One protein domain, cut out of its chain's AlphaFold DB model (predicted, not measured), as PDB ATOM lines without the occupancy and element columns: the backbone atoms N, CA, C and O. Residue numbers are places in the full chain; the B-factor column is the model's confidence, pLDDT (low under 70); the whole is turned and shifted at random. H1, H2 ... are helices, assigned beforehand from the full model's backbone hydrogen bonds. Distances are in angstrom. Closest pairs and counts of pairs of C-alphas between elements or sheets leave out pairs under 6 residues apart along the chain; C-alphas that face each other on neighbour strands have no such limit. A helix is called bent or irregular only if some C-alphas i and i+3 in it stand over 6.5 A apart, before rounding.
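Overview. This is residues 138 to 230 of the 230 residues of an uncharacterized protein of Shuttleworthia satelles DSM 14600 (UniProt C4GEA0). One long bent helix, H2, makes the length of this model, and a shorter helix folds back beside it at each end: H1 runs side by side with the first arm, H2a, and the short H3 folds back on the last residues of the second arm, H2b. The two helical hairpins lie at opposite ends, and between them residues 182 to 202 of H2 stand free, with no other part packed on them. The printed part has 93 residues with three named helices, in the order H1, H2, H3 along the chain, and no named strand; its class is all helix. The whole is extended, with a radius of gyration of the C-alphas of 23.8 A, and its outline is a rod spanning 76 by 22 by 20 A.

Along the chain. The longest helix is H2, residues 165 to 211, 47 residues. By its hydrogen bonds it was assigned as one helix, but it is bent: the C-alphas of residues 184 and 187 are 6.8 A apart, against about 5 A in a regular helix. Its arm H2a covers residues 165 to 184 and measures 29.5 A from first to last C-alpha, beginning at C-alpha 165 at (-9.115, -48.131, -5.742). Its arm H2b covers residues 187 to 211 and measures 37.5 A, ending at C-alpha 211 at (41.896, -41.933, 36.072). Residues 185 and 186 belong to neither arm. Before H2 in the chain comes H1, residues 139 to 162, 33.8 A long, which begins at C-alpha 139 at (25.620, -51.091, 2.940). After H2 comes H3, residues 219 to 227, 12.6 A long, which ends at C-alpha 227 at (41.539, -46.764, 22.321).

Arrangement. The lines of H2a and H2b stand at a steep tilt of 47 degrees. H1 and H2a form a helical hairpin: they touch, with 13 pairs of C-alphas within 8 A, and they run opposite ways at a shallow tilt of 27 degrees. Their closest C-alphas are those of Thr 159 and Ala 167, 5.2 A apart, and H1 touches H2a with its residues 148 to 159 alone. H2b and H3 form the other helical hairpin: they touch, with 7 pairs of C-alphas within 8 A, and they run opposite ways at a steep tilt of 41 degrees. Their closest C-alphas are those of Glu 210 and Ala 221, 5.1 A apart, and H2b touches H3 with its residues 206 to 210 alone. H1 is apart from H2b and from H3, and H2a is apart from H3. Every backbone O i to N i+4 pair is within hydrogen-bond range in H1, H2a and H3; in H2b 20 of 21 are.

Size, cuts and confidence. The two C-alphas farthest apart are those of Leu 164, in the link from H1 to H2, and Asp 216, in the link from H2 to H3, at 76.2 A. The link from H1 to H2 is tight, with 2 residues between them, and the link from H2 to H3 is short, with 7; no link is long. Residues 138 to 144, of which 139 to 144 belong to H1, stand free, and so do residues 161 to 166. The C-alphas of the first and last printed residues, Gly 138 and Asn 230, are 21.5 A apart; Asn 230 is the chain's last residue. The printed part has no cut. The mean pLDDT of the printed part is 82.4, and 11 residues are under 70: residues 138 to 139, residues 187 to 194, which belong to H2b, and residue 230.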
ATOM      1  N   GLY A 138      26.485 -54.668   6.200       60.97
ATOM      2  CA  GLY A 138      26.653 -54.277   4.809       60.97
ATOM      3  C   GLY A 138      25.752 -53.113   4.388       60.97
ATOM      4  O   GLY A 138      24.558 -53.058   4.697       60.97
ATOM      5  N   TRP A 139      26.318 -52.211   3.583       63.44
ATOM      6  CA  TRP A 139      25.620 -51.091   2.940       63.44
ATOM      7  C   TRP A 139      24.332 -51.517   2.212       63.44
ATOM      8  O   TRP A 139      23.372 -50.749   2.150       63.44
ATOM      9  N   ALA A 140      24.284 -52.752   1.707       70.06
ATOM     10  CA  ALA A 140      23.135 -53.312   1.005       70.06
ATOM     11  C   ALA A 140      21.872 -53.396   1.879       70.06
ATOM     12  O   ALA A 140      20.788 -53.061   1.401       70.06
ATOM     13  N   GLU A 141      21.988 -53.770   3.160       72.00
ATOM     14  CA  GLU A 141      20.820 -53.828   4.047       72.00
ATOM     15  C   GLU A 141      20.245 -52.427   4.275       72.00
ATOM     16  O   GLU A 141      19.039 -52.219   4.157       72.00
ATOM     17  N   LEU A 142      21.110 -51.441   4.525       75.62
ATOM     18  CA  LEU A 142      20.715 -50.040   4.705       75.62
ATOM     19  C   LEU A 142      20.012 -49.484   3.459       75.62
ATOM     20  O   LEU A 142      18.989 -48.807   3.575       75.62
ATOM     21  N   VAL A 143      20.539 -49.782   2.268       82.19
ATOM     22  CA  VAL A 143      19.927 -49.379   0.994       82.19
ATOM     23  C   VAL A 143      18.578 -50.066   0.794       82.19
ATOM     24  O   VAL A 143      17.615 -49.390   0.440       82.19
ATOM     25  N   PHE A 144      18.471 -51.364   1.092       84.62
ATOM     26  CA  PHE A 144      17.216 -52.112   0.999       84.62
ATOM     27  C   PHE A 144      16.107 -51.490   1.860       84.62
ATOM     28  O   PHE A 144      15.001 -51.264   1.373       84.62
ATOM     29  N   TYR A 145      16.401 -51.119   3.110       83.12
ATOM     30  CA  TYR A 145      15.410 -50.449   3.960       83.12
ATOM     31  C   TYR A 145      15.046 -49.049   3.480       83.12
ATOM     32  O   TYR A 145      13.878 -48.672   3.554       83.12
ATOM     33  N   ARG A 146      16.018 -48.274   2.981       85.06
ATOM     34  CA  ARG A 146      15.730 -46.948   2.417       85.06
ATOM     35  C   ARG A 146      14.862 -47.044   1.168       85.06
ATOM     36  O   ARG A 146      13.941 -46.248   1.019       85.06
ATOM     37  N   LEU A 147      15.093 -48.041   0.317       87.56
ATOM     38  CA  LEU A 147      14.232 -48.328  -0.830       87.56
ATOM     39  C   LEU A 147      12.819 -48.711  -0.386       87.56
ATOM     40  O   LEU A 147      11.854 -48.197  -0.942       87.56
ATOM     41  N   LEU A 148      12.685 -49.546   0.645       86.25
ATOM     42  CA  LEU A 148      11.382 -49.944   1.179       86.25
ATOM     43  C   LEU A 148      10.609 -48.750   1.781       86.25
ATOM     44  O   LEU A 148       9.402 -48.631   1.575       86.25
ATOM     45  N   GLN A 149      11.305 -47.828   2.457       87.44
ATOM     46  CA  GLN A 149      10.734 -46.566   2.949       87.44
ATOM     47  C   GLN A 149      10.298 -45.642   1.807       87.44
ATOM     48  O   GLN A 149       9.191 -45.106   1.842       87.44
ATOM     49  N   LEU A 150      11.138 -45.472   0.782       89.81
ATOM     50  CA  LEU A 150      10.802 -44.676  -0.400       89.81
ATOM     51  C   LEU A 150       9.591 -45.262  -1.131       89.81
ATOM     52  O   LEU A 150       8.670 -44.524  -1.463       89.81
ATOM     53  N   LEU A 151       9.548 -46.583  -1.311       87.31
ATOM     54  CA  LEU A 151       8.425 -47.285  -1.929       87.31
ATOM     55  C   LEU A 151       7.124 -47.062  -1.149       87.31
ATOM     56  O   LEU A 151       6.076 -46.830  -1.749       87.31
ATOM     57  N   PHE A 152       7.195 -47.075   0.184       88.88
ATOM     58  CA  PHE A 152       6.048 -46.796   1.043       88.88
ATOM     59  C   PHE A 152       5.550 -45.348   0.905       88.88
ATOM     60  O   PHE A 152       4.350 -45.122   0.746       88.88
ATOM     61  N   ILE A 153       6.458 -44.367   0.884       89.06
ATOM     62  CA  ILE A 153       6.112 -42.954   0.653       89.06
ATOM     63  C   ILE A 153       5.491 -42.774  -0.737       89.06
ATOM     64  O   ILE A 153       4.461 -42.115  -0.870       89.06
ATOM     65  N   CYS A 154       6.062 -43.403  -1.765       86.19
ATOM     66  CA  CYS A 154       5.512 -43.394  -3.119       86.19
ATOM     67  C   CYS A 154       4.107 -44.010  -3.172       86.19
ATOM     68  O   CYS A 154       3.240 -43.471  -3.855       86.19
ATOM     69  N   ALA A 155       3.852 -45.094  -2.429       85.56
ATOM     70  CA  ALA A 155       2.525 -45.696  -2.332       85.56
ATOM     71  C   ALA A 155       1.509 -44.733  -1.691       85.56
ATOM     72  O   ALA A 155       0.409 -44.570  -2.219       85.56
ATOM     73  N   ILE A 156       1.890 -44.031  -0.614       87.00
ATOM     74  CA  ILE A 156       1.051 -42.995   0.015       87.00
ATOM     75  C   ILE A 156       0.753 -41.876  -0.987       87.00
ATOM     76  O   ILE A 156      -0.410 -41.572  -1.248       87.00
ATOM     77  N   LEU A 157       1.779 -41.287  -1.600       87.12
ATOM     78  CA  LEU A 157       1.602 -40.194  -2.563       87.12
ATOM     79  C   LEU A 157       0.751 -40.626  -3.765       87.12
ATOM     80  O   LEU A 157      -0.119 -39.878  -4.209       87.12
ATOM     81  N   GLY A 158       0.936 -41.858  -4.242       83.00
ATOM     82  CA  GLY A 158       0.147 -42.442  -5.321       83.00
ATOM     83  C   GLY A 158      -1.343 -42.552  -4.985       83.00
ATOM     84  O   GLY A 158      -2.181 -42.246  -5.835       83.00
ATOM     85  N   THR A 159      -1.697 -42.909  -3.743       83.06
ATOM     86  CA  THR A 159      -3.110 -42.932  -3.320       83.06
ATOM     87  C   THR A 159      -3.762 -41.549  -3.357       83.06
ATOM     88  O   THR A 159      -4.891 -41.428  -3.835       83.06
ATOM     89  N   PHE A 160      -3.047 -40.500  -2.937       82.88
ATOM     90  CA  PHE A 160      -3.566 -39.128  -2.936       82.88
ATOM     91  C   PHE A 160      -3.681 -38.521  -4.340       82.88
ATOM     92  O   PHE A 160      -4.663 -37.834  -4.628       82.88
ATOM     93  N   LEU A 161      -2.701 -38.772  -5.214       83.00
ATOM     94  CA  LEU A 161      -2.638 -38.155  -6.542       83.00
ATOM     95  C   LEU A 161      -3.589 -38.805  -7.554       83.00
ATOM     96  O   LEU A 161      -4.255 -38.095  -8.301       83.00
ATOM     97  N   PHE A 162      -3.679 -40.139  -7.575       79.50
ATOM     98  CA  PHE A 162      -4.406 -40.856  -8.630       79.50
ATOM     99  C   PHE A 162      -5.831 -41.276  -8.231       79.50
ATOM    100  O   PHE A 162      -6.623 -41.591  -9.112       79.50
ATOM    101  N   ARG A 163      -6.181 -41.274  -6.930       73.06
ATOM    102  CA  ARG A 163      -7.505 -41.672  -6.385       73.06
ATOM    103  C   ARG A 163      -8.066 -42.982  -6.968       73.06
ATOM    104  O   ARG A 163      -9.274 -43.133  -7.138       73.06
ATOM    105  N   LEU A 164      -7.191 -43.935  -7.278       76.56
ATOM    106  CA  LEU A 164      -7.571 -45.237  -7.821       76.56
ATOM    107  C   LEU A 164      -7.806 -46.250  -6.684       76.56
ATOM    108  O   LEU A 164      -6.962 -46.349  -5.785       76.56
ATOM    109  N   PRO A 165      -8.881 -47.063  -6.723       78.25
ATOM    110  CA  PRO A 165      -9.115 -48.131  -5.742       78.25
ATOM    111  C   PRO A 165      -7.934 -49.109  -5.632       78.25
ATOM    112  O   PRO A 165      -7.594 -49.572  -4.543       78.25
ATOM    113  N   GLN A 166      -7.252 -49.366  -6.752       83.62
ATOM    114  CA  GLN A 166      -6.085 -50.246  -6.838       83.62
ATOM    115  C   GLN A 166      -4.885 -49.709  -6.041       83.62
ATOM    116  O   GLN A 166      -4.141 -50.490  -5.449       83.62
ATOM    117  N   ALA A 167      -4.713 -48.383  -5.969       82.12
ATOM    118  CA  ALA A 167      -3.628 -47.766  -5.205       82.12
ATOM    119  C   ALA A 167      -3.799 -47.999  -3.694       82.12
ATOM    120  O   ALA A 167      -2.820 -48.220  -2.983       82.12
ATOM    121  N   SER A 168      -5.047 -48.016  -3.211       82.31
ATOM    122  CA  SER A 168      -5.355 -48.287  -1.800       82.31
ATOM    123  C   SER A 168      -5.037 -49.736  -1.420       82.31
ATOM    124  O   SER A 168      -4.451 -49.985  -0.368       82.31
ATOM    125  N   PHE A 169      -5.345 -50.696  -2.301       86.56
ATOM    126  CA  PHE A 169      -4.972 -52.101  -2.105       86.56
ATOM    127  C   PHE A 169      -3.447 -52.291  -2.062       86.56
ATOM    128  O   PHE A 169      -2.925 -52.963  -1.172       86.56
ATOM    129  N   PHE A 170      -2.716 -51.642  -2.975       86.19
ATOM    130  CA  PHE A 170      -1.251 -51.680  -2.994       86.19
ATOM    131  C   PHE A 170      -0.631 -51.096  -1.714       86.19
ATOM    132  O   PHE A 170       0.331 -51.652  -1.182       86.19
ATOM    133  N   LEU A 171      -1.211 -50.022  -1.169       86.81
ATOM    134  CA  LEU A 171      -0.779 -49.446   0.104       86.81
ATOM    135  C   LEU A 171      -0.963 -50.431   1.269       86.81
ATOM    136  O   LEU A 171      -0.037 -50.606   2.058       86.81
ATOM    137  N   ILE A 172      -2.102 -51.125   1.353       88.75
ATOM    138  CA  ILE A 172      -2.355 -52.139   2.395       88.75
ATOM    139  C   ILE A 172      -1.343 -53.289   2.306       88.75
ATOM    140  O   ILE A 172      -0.815 -53.734   3.332       88.75
ATOM    141  N   LEU A 173      -1.024 -53.735   1.088       89.50
ATOM    142  CA  LEU A 173      -0.002 -54.754   0.860       89.50
ATOM    143  C   LEU A 173       1.376 -54.270   1.340       89.50
ATOM    144  O   LEU A 173       2.062 -54.987   2.066       89.50
ATOM    145  N   MET A 174       1.752 -53.030   1.013       87.62
ATOM    146  CA  MET A 174       3.029 -52.445   1.437       87.62
ATOM    147  C   MET A 174       3.131 -52.243   2.947       87.62
ATOM    148  O   MET A 174       4.195 -52.492   3.517       87.62
ATOM    149  N   VAL A 175       2.048 -51.832   3.614       89.00
ATOM    150  CA  VAL A 175       1.992 -51.777   5.084       89.00
ATOM    151  C   VAL A 175       2.205 -53.170   5.665       89.00
ATOM    152  O   VAL A 175       3.029 -53.332   6.560       89.00
ATOM    153  N   SER A 176       1.518 -54.181   5.129       89.50
ATOM    154  CA  SER A 176       1.618 -55.565   5.605       89.50
ATOM    155  C   SER A 176       3.037 -56.121   5.457       89.50
ATOM    156  O   SER A 176       3.591 -56.653   6.414       89.50
ATOM    157  N   CYS A 177       3.673 -55.938   4.296       88.44
ATOM    158  CA  CYS A 177       5.058 -56.360   4.080       88.44
ATOM    159  C   CYS A 177       6.038 -55.639   5.016       88.44
ATOM    160  O   CYS A 177       6.884 -56.290   5.632       88.44
ATOM    161  N   ASN A 178       5.908 -54.314   5.167       88.38
ATOM    162  CA  ASN A 178       6.734 -53.537   6.095       88.38
ATOM    163  C   ASN A 178       6.563 -54.006   7.543       88.38
ATOM    164  O   ASN A 178       7.553 -54.160   8.258       88.38
ATOM    165  N   LEU A 179       5.324 -54.266   7.964       86.94
ATOM    166  CA  LEU A 179       5.016 -54.732   9.310       86.94
ATOM    167  C   LEU A 179       5.612 -56.119   9.572       86.94
ATOM    168  O   LEU A 179       6.236 -56.321  10.609       86.94
ATOM    169  N   THR A 180       5.495 -57.049   8.623       87.94
ATOM    170  CA  THR A 180       6.094 -58.387   8.733       87.94
ATOM    171  C   THR A 180       7.617 -58.313   8.833       87.94
ATOM    172  O   THR A 180       8.205 -58.927   9.723       87.94
ATOM    173  N   ILE A 181       8.267 -57.515   7.979       86.50
ATOM    174  CA  ILE A 181       9.725 -57.304   8.031       86.50
ATOM    175  C   ILE A 181      10.131 -56.676   9.369       86.50
ATOM    176  O   ILE A 181      11.129 -57.088   9.963       86.50
ATOM    177  N   TYR A 182       9.364 -55.701   9.858       83.38
ATOM    178  CA  TYR A 182       9.597 -55.076  11.155       83.38
ATOM    179  C   TYR A 182       9.495 -56.091  12.295       83.38
ATOM    180  O   TYR A 182      10.417 -56.172  13.099       83.38
ATOM    181  N   ILE A 183       8.432 -56.901  12.345       82.69
ATOM    182  CA  ILE A 183       8.224 -57.897  13.406       82.69
ATOM    183  C   ILE A 183       9.365 -58.918  13.425       82.69
ATOM    184  O   ILE A 183       9.947 -59.144  14.482       82.69
ATOM    185  N   ILE A 184       9.747 -59.465  12.264       81.00
ATOM    186  CA  ILE A 184      10.852 -60.435  12.159       81.00
ATOM    187  C   ILE A 184      12.169 -59.834  12.665       81.00
ATOM    188  O   ILE A 184      12.981 -60.514  13.286       81.00
ATOM    189  N   LYS A 185      12.404 -58.545  12.404       75.56
ATOM    190  CA  LYS A 185      13.675 -57.896  12.749       75.56
ATOM    191  C   LYS A 185      13.684 -57.198  14.107       75.56
ATOM    192  O   LYS A 185      14.767 -56.863  14.591       75.56
ATOM    193  N   LYS A 186      12.522 -57.020  14.736       74.94
ATOM    194  CA  LYS A 186      12.368 -56.377  16.044       74.94
ATOM    195  C   LYS A 186      13.176 -57.095  17.122       74.94
ATOM    196  O   LYS A 186      13.905 -56.433  17.854       74.94
ATOM    197  N   GLU A 187      13.123 -58.425  17.171       61.16
ATOM    198  CA  GLU A 187      13.866 -59.193  18.179       61.16
ATOM    199  C   GLU A 187      15.377 -58.942  18.078       61.16
ATOM    200  O   GLU A 187      16.012 -58.576  19.066       61.16
ATOM    201  N   LYS A 188      15.952 -59.004  16.867       63.59
ATOM    202  CA  LYS A 188      17.383 -58.723  16.628       63.59
ATOM    203  C   LYS A 188      17.786 -57.304  17.070       63.59
ATOM    204  O   LYS A 188      18.903 -57.092  17.551       63.59
ATOM    205  N   GLN A 189      16.890 -56.328  16.927       63.00
ATOM    206  CA  GLN A 189      17.131 -54.942  17.340       63.00
ATOM    207  C   GLN A 189      17.051 -54.742  18.860       63.00
ATOM    208  O   GLN A 189      17.867 -53.998  19.401       63.00
ATOM    209  N   GLU A 190      16.145 -55.417  19.569       64.56
ATOM    210  CA  GLU A 190      16.068 -55.326  21.036       64.56
ATOM    211  C   GLU A 190      17.347 -55.855  21.705       64.56
ATOM    212  O   GLU A 190      17.887 -55.200  22.601       64.56
ATOM    213  N   TYR A 191      17.913 -56.961  21.204       61.34
ATOM    214  CA  TYR A 191      19.224 -57.446  21.659       61.34
ATOM    215  C   TYR A 191      20.350 -56.432  21.402       61.34
ATOM    216  O   TYR A 191      21.240 -56.302  22.236       61.34
ATOM    217  N   THR A 192      20.279 -55.675  20.298       63.56
ATOM    218  CA  THR A 192      21.233 -54.598  19.959       63.56
ATOM    219  C   THR A 192      21.126 -53.412  20.932       63.56
ATOM    220  O   THR A 192      22.123 -52.783  21.273       63.56
ATOM    221  N   PHE A 193      19.928 -53.090  21.431       67.44
ATOM    222  CA  PHE A 193      19.754 -51.983  22.381       67.44
ATOM    223  C   PHE A 193      20.329 -52.282  23.770       67.44
ATOM    224  O   PHE A 193      20.921 -51.397  24.392       67.44
ATOM    225  N   TYR A 194      20.177 -53.510  24.273       68.75
ATOM    226  CA  TYR A 194      20.719 -53.877  25.587       68.75
ATOM    227  C   TYR A 194      22.249 -53.883  25.613       68.75
ATOM    228  O   TYR A 194      22.853 -53.386  26.559       68.75
ATOM    229  N   SER A 195      22.873 -54.367  24.551       71.12
ATOM    230  CA  SER A 195      24.326 -54.364  24.393       71.12
ATOM    231  C   SER A 195      24.897 -52.956  24.192       71.12
ATOM    232  O   SER A 195      25.973 -52.677  24.713       71.12
ATOM    233  N   LEU A 196      24.176 -52.015  23.565       77.50
ATOM    234  CA  LEU A 196      24.583 -50.595  23.545       77.50
ATOM    235  C   LEU A 196      24.678 -49.993  24.955       77.50
ATOM    236  O   LEU A 196      25.599 -49.221  25.250       77.50
ATOM    237  N   TYR A 197      23.747 -50.351  25.843       84.19
ATOM    238  CA  TYR A 197      23.841 -49.966  27.250       84.19
ATOM    239  C   TYR A 197      25.097 -50.566  27.897       84.19
ATOM    240  O   TYR A 197      25.821 -49.847  28.589       84.19
ATOM    241  N   ASP A 198      25.401 -51.836  27.627       87.06
ATOM    242  CA  ASP A 198      26.589 -52.506  28.164       87.06
ATOM    243  C   ASP A 198      27.891 -51.863  27.668       87.06
ATOM    244  O   ASP A 198      28.775 -51.593  28.484       87.06
ATOM    245  N   VAL A 199      27.979 -51.489  26.385       87.81
ATOM    246  CA  VAL A 199      29.097 -50.694  25.840       87.81
ATOM    247  C   VAL A 199      29.245 -49.389  26.612       87.81
ATOM    248  O   VAL A 199      30.333 -49.056  27.076       87.81
ATOM    249  N   CYS A 200      28.151 -48.655  26.823       89.00
ATOM    250  CA  CYS A 200      28.186 -47.400  27.572       89.00
ATOM    251  C   CYS A 200      28.685 -47.587  29.014       89.00
ATOM    252  O   CYS A 200      29.402 -46.732  29.541       89.00
ATOM    253  N   VAL A 201      28.302 -48.679  29.678       90.50
ATOM    254  CA  VAL A 201      28.772 -49.007  31.031       90.50
ATOM    255  C   VAL A 201      30.259 -49.375  31.015       90.50
ATOM    256  O   VAL A 201      30.998 -48.872  31.864       90.50
ATOM    257  N   ILE A 202      30.714 -50.174  30.046       91.06
ATOM    258  CA  ILE A 202      32.128 -50.543  29.878       91.06
ATOM    259  C   ILE A 202      32.971 -49.297  29.600       91.06
ATOM    260  O   ILE A 202      33.938 -49.056  30.312       91.06
ATOM    261  N   VAL A 203      32.565 -48.424  28.677       90.88
ATOM    262  CA  VAL A 203      33.270 -47.164  28.378       90.88
ATOM    263  C   VAL A 203      33.345 -46.261  29.612       90.88
ATOM    264  O   VAL A 203      34.393 -45.682  29.907       90.88
ATOM    265  N   LYS A 204      32.259 -46.151  30.393       92.44
ATOM    266  CA  LYS A 204      32.280 -45.424  31.676       92.44
ATOM    267  C   LYS A 204      33.262 -46.045  32.668       92.44
ATOM    268  O   LYS A 204      33.889 -45.307  33.430       92.44
ATOM    269  N   PHE A 205      33.385 -47.371  32.681       92.81
ATOM    270  CA  PHE A 205      34.369 -48.071  33.495       92.81
ATOM    271  C   PHE A 205      35.799 -47.818  32.998       92.81
ATOM    272  O   PHE A 205      36.638 -47.456  33.816       92.81
ATOM    273  N   CYS A 206      36.065 -47.879  31.692       91.69
ATOM    274  CA  CYS A 206      37.377 -47.575  31.111       91.69
ATOM    275  C   CYS A 206      37.826 -46.141  31.429       91.69
ATOM    276  O   CYS A 206      38.940 -45.935  31.896       91.69
ATOM    277  N   ARG A 207      36.933 -45.147  31.315       91.56
ATOM    278  CA  ARG A 207      37.223 -43.755  31.728       91.56
ATOM    279  C   ARG A 207      37.507 -43.614  33.225       91.56
ATOM    280  O   ARG A 207      38.233 -42.715  33.646       91.56
ATOM    281  N   TYR A 208      36.881 -44.447  34.055       93.12
ATOM    282  CA  TYR A 208      37.184 -44.493  35.483       93.12
ATOM    283  C   TYR A 208      38.557 -45.132  35.731       93.12
ATOM    284  O   TYR A 208      39.322 -44.607  36.538       93.12
ATOM    285  N   LEU A 209      38.857 -46.224  35.024       91.88
ATOM    286  CA  LEU A 209      40.102 -46.980  35.100       91.88
ATOM    287  C   LEU A 209      41.305 -46.129  34.682       91.88
ATOM    288  O   LEU A 209      42.284 -46.097  35.414       91.88
ATOM    289  N   GLU A 210      41.185 -45.364  33.597       89.75
ATOM    290  CA  GLU A 210      42.207 -44.417  33.128       89.75
ATOM    291  C   GLU A 210      42.624 -43.422  34.228       89.75
ATOM    292  O   GLU A 210      43.799 -43.117  34.400       89.75
ATOM    293  N   LYS A 211      41.658 -42.927  35.010       89.81
ATOM    294  CA  LYS A 211      41.896 -41.933  36.072       89.81
ATOM    295  C   LYS A 211      42.329 -42.534  37.408       89.81
ATOM    296  O   LYS A 211      42.829 -41.809  38.257       89.81
ATOM    297  N   ASN A 212      42.044 -43.813  37.635       91.94
ATOM    298  CA  ASN A 212      42.228 -44.484  38.926       91.94
ATOM    299  C   ASN A 212      43.060 -45.757  38.763       91.94
ATOM    300  O   ASN A 212      42.824 -46.736  39.475       91.94
ATOM    301  N   TRP A 213      43.972 -45.765  37.791       91.00
ATOM    302  CA  TRP A 213      44.793 -46.923  37.480       91.00
ATOM    303  C   TRP A 213      45.545 -47.389  38.741       91.00
ATOM    304  O   TRP A 213      46.100 -46.559  39.462       91.00
ATOM    305  N   PRO A 214      45.495 -48.689  39.089       88.06
ATOM    306  CA  PRO A 214      45.952 -49.148  40.398       88.06
ATOM    307  C   PRO A 214      47.471 -49.331  40.505       88.06
ATOM    308  O   PRO A 214      47.935 -49.548  41.626       88.06
ATOM    309  N   LEU A 215      48.209 -49.284  39.391       89.00
ATOM    310  CA  LEU A 215      49.663 -49.461  39.336       89.00
ATOM    311  C   LEU A 215      50.370 -48.138  39.023       89.00
ATOM    312  O   LEU A 215      49.776 -47.244  38.429       89.00
ATOM    313  N   ASP A 216      51.652 -48.053  39.376       84.31
ATOM    314  CA  ASP A 216      52.496 -46.892  39.056       84.31
ATOM    315  C   ASP A 216      52.903 -46.858  37.572       84.31
ATOM    316  O   ASP A 216      53.135 -45.796  37.005       84.31
ATOM    317  N   ASP A 217      52.963 -48.030  36.934       82.94
ATOM    318  CA  ASP A 217      53.184 -48.170  35.495       82.94
ATOM    319  C   ASP A 217      51.911 -47.786  34.728       82.94
ATOM    320  O   ASP A 217      50.890 -48.472  34.823       82.94
ATOM    321  N   VAL A 218      51.979 -46.682  33.983       80.69
ATOM    322  CA  VAL A 218      50.837 -46.061  33.294       80.69
ATOM    323  C   VAL A 218      50.657 -46.592  31.865       80.69
ATOM    324  O   VAL A 218      49.680 -46.225  31.218       80.69
ATOM    325  N   SER A 219      51.524 -47.494  31.380       81.62
ATOM    326  CA  SER A 219      51.510 -47.994  29.992       81.62
ATOM    327  C   SER A 219      50.120 -48.478  29.541       81.62
ATOM    328  O   SER A 219      49.553 -47.969  28.573       81.62
ATOM    329  N   CYS A 220      49.476 -49.357  30.318       81.12
ATOM    330  CA  CYS A 220      48.118 -49.819  30.003       81.12
ATOM    331  C   CYS A 220      47.052 -48.716  30.099       81.12
ATOM    332  O   CYS A 220      46.059 -48.753  29.376       81.12
ATOM    333  N   ALA A 221      47.209 -47.736  30.992       81.56
ATOM    334  CA  ALA A 221      46.260 -46.628  31.080       81.56
ATOM    335  C   ALA A 221      46.373 -45.688  29.865       81.56
ATOM    336  O   ALA A 221      45.364 -45.131  29.426       81.56
ATOM    337  N   GLU A 222      47.569 -45.545  29.292       84.69
ATOM    338  CA  GLU A 222      47.787 -44.827  28.034       84.69
ATOM    339  C   GLU A 222      47.202 -45.573  26.831       84.69
ATOM    340  O   GLU A 222      46.575 -44.941  25.980       84.69
ATOM    341  N   GLU A 223      47.330 -46.900  26.792       84.75
ATOM    342  CA  GLU A 223      46.690 -47.748  25.780       84.75
ATOM    343  C   GLU A 223      45.161 -47.594  25.817       84.75
ATOM    344  O   GLU A 223      44.552 -47.217  24.817       84.75
ATOM    345  N   ILE A 224      44.550 -47.707  27.004       83.00
ATOM    346  CA  ILE A 224      43.110 -47.463  27.196       83.00
ATOM    347  C   ILE A 224      42.716 -46.061  26.713       83.00
ATOM    348  O   ILE A 224      41.678 -45.881  26.075       83.00
ATOM    349  N   ARG A 225      43.523 -45.038  27.020       85.00
ATOM    350  CA  ARG A 225      43.267 -43.664  26.567       85.00
ATOM    351  C   ARG A 225      43.310 -43.554  25.044       85.00
ATOM    352  O   ARG A 225      42.520 -42.791  24.487       85.00
ATOM    353  N   LYS A 226      44.246 -44.239  24.388       87.06
ATOM    354  CA  LYS A 226      44.372 -44.252  22.927       87.06
ATOM    355  C   LYS A 226      43.138 -44.894  22.295       87.06
ATOM    356  O   LYS A 226      42.535 -44.280  21.421       87.06
ATOM    357  N   ASP A 227      42.710 -46.037  22.817       85.06
ATOM    358  CA  ASP A 227      41.539 -46.764  22.321       85.06
ATOM    359  C   ASP A 227      40.227 -46.003  22.543       85.06
ATOM    360  O   ASP A 227      39.313 -46.101  21.738       85.06
ATOM    361  N   LEU A 228      40.125 -45.202  23.608       83.38
ATOM    362  CA  LEU A 228      38.947 -44.365  23.873       83.38
ATOM    363  C   LEU A 228      38.850 -43.106  22.993       83.38
ATOM    364  O   LEU A 228      37.813 -42.435  23.029       83.38
ATOM    365  N   LYS A 229      39.934 -42.719  22.309       79.00
ATOM    366  CA  LYS A 229      39.983 -41.541  21.425       79.00
ATOM    367  C   LYS A 229      39.724 -41.877  19.957       79.00
ATOM    368  O   LYS A 229      39.349 -40.964  19.221       79.00
ATOM    369  N   ASN A 230      39.972 -43.124  19.566       55.69
ATOM    370  CA  ASN A 230      39.650 -43.662  18.247       55.69
ATOM    371  C   ASN A 230      38.172 -44.059  18.179       55.69
ATOM    372  O   ASN A 230      37.604 -43.936  17.074       55.69
TER     373      ASN A 230